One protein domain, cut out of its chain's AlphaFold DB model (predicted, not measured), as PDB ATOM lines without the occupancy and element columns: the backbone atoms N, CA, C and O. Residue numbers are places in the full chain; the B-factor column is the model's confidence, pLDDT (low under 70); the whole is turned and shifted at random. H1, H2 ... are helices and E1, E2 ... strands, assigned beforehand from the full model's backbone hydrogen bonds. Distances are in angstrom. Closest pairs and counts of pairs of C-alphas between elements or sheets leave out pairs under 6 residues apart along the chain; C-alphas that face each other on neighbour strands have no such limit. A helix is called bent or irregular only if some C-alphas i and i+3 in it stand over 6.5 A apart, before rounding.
ATOM      1  N   PHE A  57     187.406 153.669 247.501       89.62
ATOM      2  CA  PHE A  57     186.087 153.841 248.091       89.62
ATOM      3  C   PHE A  57     185.258 152.582 247.896       89.62
ATOM      4  O   PHE A  57     185.340 151.915 246.863       89.62
ATOM      5  N   GLU A  58     184.419 152.287 248.879       92.50
ATOM      6  CA  GLU A  58     183.468 151.188 248.826       92.50
ATOM      7  C   GLU A  58     182.049 151.733 248.972       92.50
ATOM      8  O   GLU A  58     181.783 152.601 249.802       92.50
ATOM      9  N   THR A  59     181.136 151.236 248.144       94.06
ATOM     10  CA  THR A  59     179.716 151.570 248.227       94.06
ATOM     11  C   THR A  59     178.862 150.335 247.982       94.06
ATOM     12  O   THR A  59     179.217 149.465 247.185       94.06
ATOM     13  N   GLU A  60     177.724 150.247 248.661       96.12
ATOM     14  CA  GLU A  60     176.753 149.180 248.453       96.12
ATOM     15  C   GLU A  60     175.597 149.680 247.593       96.12
ATOM     16  O   GLU A  60     174.920 150.652 247.925       96.12
ATOM     17  N   ILE A  61     175.343 148.989 246.482       94.56
ATOM     18  CA  ILE A  61     174.253 149.317 245.568       94.56
ATOM     19  C   ILE A  61     173.283 148.148 245.486       94.56
ATOM     20  O   ILE A  61     173.644 147.017 245.151       94.56
ATOM     21  N   LYS A  62     172.004 148.437 245.732       96.56
ATOM     22  CA  LYS A  62     170.915 147.484 245.533       96.56
ATOM     23  C   LYS A  62     170.412 147.542 244.092       96.56
ATOM     24  O   LYS A  62     169.942 148.573 243.620       96.56
ATOM     25  N   SER A  63     170.454 146.410 243.397       93.75
ATOM     26  CA  SER A  63     169.891 146.261 242.055       93.75
ATOM     27  C   SER A  63     168.372 146.412 242.086       93.75
ATOM     28  O   SER A  63     167.675 145.642 242.745       93.75
ATOM     29  N   THR A  64     167.844 147.348 241.300       94.12
ATOM     30  CA  THR A  64     166.396 147.562 241.144       94.12
ATOM     31  C   THR A  64     165.699 146.397 240.436       94.12
ATOM     32  O   THR A  64     164.536 146.114 240.705       94.12
ATOM     33  N   CYS A  65     166.408 145.686 239.553       90.94
ATOM     34  CA  CYS A  65     165.852 144.590 238.756       90.94
ATOM     35  C   CYS A  65     165.793 143.259 239.521       90.94
ATOM     36  O   CYS A  65     164.839 142.499 239.373       90.94
ATOM     37  N   THR A  66     166.814 142.958 240.328       94.25
ATOM     38  CA  THR A  66     166.936 141.653 241.007       94.25
ATOM     39  C   THR A  66     166.791 141.729 242.522       94.25
ATOM     40  O   THR A  66     166.670 140.694 243.171       94.25
ATOM     41  N   GLY A  67     166.846 142.931 243.101       94.00
ATOM     42  CA  GLY A  67     166.871 143.147 244.546       94.00
ATOM     43  C   GLY A  67     168.192 142.770 245.223       94.00
ATOM     44  O   GLY A  67     168.305 142.953 246.433       94.00
ATOM     45  N   ARG A  68     169.181 142.256 244.477       94.25
ATOM     46  CA  ARG A  68     170.488 141.859 245.014       94.25
ATOM     47  C   ARG A  68     171.313 143.079 245.400       94.25
ATOM     48  O   ARG A  68     171.271 144.091 244.704       94.25
ATOM     49  N   ILE A  69     172.069 142.951 246.481       95.88
ATOM     50  CA  ILE A  69     173.003 143.971 246.953       95.88
ATOM     51  C   ILE A  69     174.383 143.624 246.405       95.88
ATOM     52  O   ILE A  69     174.804 142.469 246.465       95.88
ATOM     53  N   TYR A  70     175.045 144.619 245.829       94.75
ATOM     54  CA  TYR A  70     176.385 144.511 245.279       94.75
ATOM     55  C   TYR A  70     177.298 145.495 245.984       94.75
ATOM     56  O   TYR A  70     176.938 146.655 246.170       94.75
ATOM     57  N   ARG A  71     178.496 145.027 246.318       95.06
ATOM     58  CA  ARG A  71     179.567 145.855 246.854       95.06
ATOM     59  C   ARG A  71     180.437 146.334 245.702       95.06
ATOM     60  O   ARG A  71     180.972 145.519 244.952       95.06
ATOM     61  N   ILE A  72     180.522 147.644 245.528       94.06
ATOM     62  CA  ILE A  72     181.291 148.284 244.468       94.06
ATOM     63  C   ILE A  72     182.500 148.946 245.103       94.06
ATOM     64  O   ILE A  72     182.368 149.847 245.926       94.06
ATOM     65  N   GLN A  73     183.677 148.490 244.691       93.19
ATOM     66  CA  GLN A  73     184.958 149.054 245.090       93.19
ATOM     67  C   GLN A  73     185.497 149.877 243.926       93.19
ATOM     68  O   GLN A  73     185.635 149.369 242.813       93.19
ATOM     69  N   THR A  74     185.785 151.146 244.181       92.06
ATOM     70  CA  THR A  74     186.307 152.091 243.191       92.06
ATOM     71  C   THR A  74     187.649 152.600 243.680       92.06
ATOM     72  O   THR A  74     187.786 152.895 244.860       92.06
ATOM     73  N   ALA A  75     188.633 152.721 242.796       90.25
ATOM     74  CA  ALA A  75     189.875 153.418 243.099       90.25
ATOM     75  C   ALA A  75     190.283 154.270 241.905       90.25
ATOM     76  O   ALA A  75     190.203 153.814 240.763       90.25
ATOM     77  N   THR A  76     190.706 155.498 242.179       88.88
ATOM     78  CA  THR A  76     191.357 156.363 241.194       88.88
ATOM     79  C   THR A  76     192.851 156.108 241.236       88.88
ATOM     80  O   THR A  76     193.428 156.039 242.318       88.88
ATOM     81  N   VAL A  87     188.128 153.970 232.406       91.12
ATOM     82  CA  VAL A  87     187.426 153.161 233.419       91.12
ATOM     83  C   VAL A  87     187.493 151.675 233.070       91.12
ATOM     84  O   VAL A  87     187.116 151.269 231.970       91.12
ATOM     85  N   LEU A  88     187.920 150.852 234.032       90.44
ATOM     86  CA  LEU A  88     187.909 149.391 233.938       90.44
ATOM     87  C   LEU A  88     186.916 148.799 234.943       90.44
ATOM     88  O   LEU A  88     187.048 148.996 236.149       90.44
ATOM     89  N   PHE A  89     185.956 148.015 234.449       92.25
ATOM     90  CA  PHE A  89     185.042 147.248 235.295       92.25
ATOM     91  C   PHE A  89     185.576 145.835 235.517       92.25
ATOM     92  O   PHE A  89     185.840 145.103 234.560       92.25
ATOM     93  N   VAL A  90     185.688 145.439 236.783       91.06
ATOM     94  CA  VAL A  90     186.186 144.123 237.194       91.06
ATOM     95  C   VAL A  90     185.067 143.380 237.918       91.06
ATOM     96  O   VAL A  90     184.465 143.904 238.853       91.06
ATOM     97  N   LEU A  91     184.768 142.163 237.462       92.00
ATOM     98  CA  LEU A  91     183.854 141.257 238.158       92.00
ATOM     99  C   LEU A  91     184.602 140.518 239.270       92.00
ATOM    100  O   LEU A  91     185.818 140.365 239.198       92.00
ATOM    101  N   ASP A  92     183.869 140.061 240.285       91.19
ATOM    102  CA  ASP A  92     184.433 139.388 241.462       91.19
ATOM    103  C   ASP A  92     185.510 140.238 242.164       91.19
ATOM    104  O   ASP A  92     186.599 139.776 242.507       91.19
ATOM    105  N   GLY A  93     185.187 141.521 242.372       86.44
ATOM    106  CA  GLY A  93     186.107 142.530 242.901       86.44
ATOM    107  C   GLY A  93     186.756 142.160 244.235       86.44
ATOM    108  O   GLY A  93     187.904 142.516 244.450       86.44
ATOM    109  N   GLU A  94     186.100 141.366 245.085       87.31
ATOM    110  CA  GLU A  94     186.704 140.902 246.344       87.31
ATOM    111  C   GLU A  94     187.973 140.067 246.139       87.31
ATOM    112  O   GLU A  94     188.887 140.127 246.959       87.31
ATOM    113  N   ALA A  95     188.049 139.314 245.040       88.06
ATOM    114  CA  ALA A  95     189.217 138.507 244.715       88.06
ATOM    115  C   ALA A  95     190.286 139.307 243.955       88.06
ATOM    116  O   ALA A  95     191.476 139.021 244.081       88.06
ATOM    117  N   PHE A  96     189.875 140.300 243.156       83.81
ATOM    118  CA  PHE A  96     190.744 140.896 242.138       83.81
ATOM    119  C   PHE A  96     191.067 142.381 242.330       83.81
ATOM    120  O   PHE A  96     192.032 142.847 241.726       83.81
ATOM    121  N   SER A  97     190.333 143.133 243.155       80.69
ATOM    122  CA  SER A  97     190.488 144.595 243.252       80.69
ATOM    123  C   SER A  97     191.911 145.008 243.630       80.69
ATOM    124  O   SER A  97     192.509 145.842 242.951       80.69
ATOM    125  N   ARG A  98     192.504 144.342 244.630       83.38
ATOM    126  CA  ARG A  98     193.887 144.600 245.068       83.38
ATOM    127  C   ARG A  98     194.925 144.273 243.999       83.38
ATOM    128  O   ARG A  98     195.861 145.038 243.796       83.38
ATOM    129  N   ALA A  99     194.763 143.141 243.317       82.62
ATOM    130  CA  ALA A  99     195.696 142.725 242.276       82.62
ATOM    131  C   ALA A  99     195.672 143.706 241.096       82.62
ATOM    132  O   ALA A  99     196.721 144.114 240.603       82.62
ATOM    133  N   VAL A 100     194.476 144.135 240.681       81.38
ATOM    134  CA  VAL A 100     194.306 145.095 239.584       81.38
ATOM    135  C   VAL A 100     194.905 146.453 239.943       81.38
ATOM    136  O   VAL A 100     195.623 147.018 239.127       81.38
ATOM    137  N   GLN A 101     194.682 146.947 241.162       77.62
ATOM    138  CA  GLN A 101     195.274 148.208 241.621       77.62
ATOM    139  C   GLN A 101     196.804 148.148 241.650       77.62
ATOM    140  O   GLN A 101     197.456 149.058 241.153       77.62
ATOM    141  N   HIS A 102     197.386 147.057 242.154       76.56
ATOM    142  CA  HIS A 102     198.841 146.897 242.189       76.56
ATOM    143  C   HIS A 102     199.458 146.879 240.782       76.56
ATOM    144  O   HIS A 102     200.506 147.477 240.553       76.56
ATOM    145  N   HIS A 103     198.816 146.209 239.821       67.62
ATOM    146  CA  HIS A 103     199.306 146.171 238.441       67.62
ATOM    147  C   HIS A 103     199.098 147.486 237.691       67.62
ATOM    148  O   HIS A 103     199.952 147.866 236.899       67.62
ATOM    149  N   ALA A 104     198.006 148.198 237.956       66.12
ATOM    150  CA  ALA A 104     197.737 149.480 237.318       66.12
ATOM    151  C   ALA A 104     198.643 150.614 237.837       66.12
ATOM    152  O   ALA A 104     198.871 151.570 237.109       66.12
ATOM    153  N   VAL A 105     199.195 150.496 239.052       58.94
ATOM    154  CA  VAL A 105     200.230 151.415 239.573       58.94
ATOM    155  C   VAL A 105     201.627 151.073 239.034       58.94
ATOM    156  O   VAL A 105     202.471 151.954 238.924       58.94
ATOM    157  N   ALA A 106     201.884 149.809 238.682       53.00
ATOM    158  CA  ALA A 106     203.202 149.353 238.233       53.00
ATOM    159  C   ALA A 106     203.525 149.684 236.761       53.00
ATOM    160  O   ALA A 106     204.690 149.615 236.373       53.00
ATOM    161  N   ASP A 107     202.526 150.040 235.950       47.59
ATOM    162  CA  ASP A 107     202.701 150.430 234.547       47.59
ATOM    163  C   ASP A 107     202.619 151.960 234.402       47.59
ATOM    164  O   ASP A 107     201.577 152.529 234.084       47.59
TER     165      ASP A 107
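Overview. This is residues 57 to 76 and 87 to 107 of the 180 residues of the protein "Esterase" of Neisseria gonorrhoeae (UniProt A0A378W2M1). A hairpin of two strands, E1 and E2, and one helix, H1, make a loose rod, with residues 93 to 101 of H1 near E2. Residues 63 to 68 stick out at one end of the rod, residues 102 to 107 at the other. The printed part has 41 residues, with E1, E2 and H1 in that order, antiparallel strands and a mixed class; the radius of gyration of the C-alphas is 12.0 A and the spans are 38 by 17 by 15 A.

Arrangement. E1, residues 57 to 62, and E2, residues 69 to 75, form an antiparallel hairpin at 155 degrees, with N 59 and O 72 within hydrogen-bond range at 2.9 A. H1, residues 93 to 106, has its closest C-alphas to E2 at Gln 73 and Gly 93, 7.0 A. E1 and H1 are apart. In H1, 8 of 10 O i to N i+4 pairs are within range.

Along the chain. E1 begins at C-alpha 57 (186.087, 153.841, 248.091) and is 16.6 A long; E2 is 19.7 A. H1, 19.0 A, ends at C-alpha 106 (203.202, 149.353, 238.233) and is irregular: C-alphas 95 and 98 are 7.7 A apart.

Size, cuts and confidence. The C-alphas farthest apart, Gly 67 and Asp 107, are 37.9 A apart. Residues 77 to 86 are not printed, in the link across the cut from E2 to H1; C-alphas 76 and 87 are 9.3 A apart. The E1 to E2 link is short. Residues 103 to 107 have pLDDT under 70.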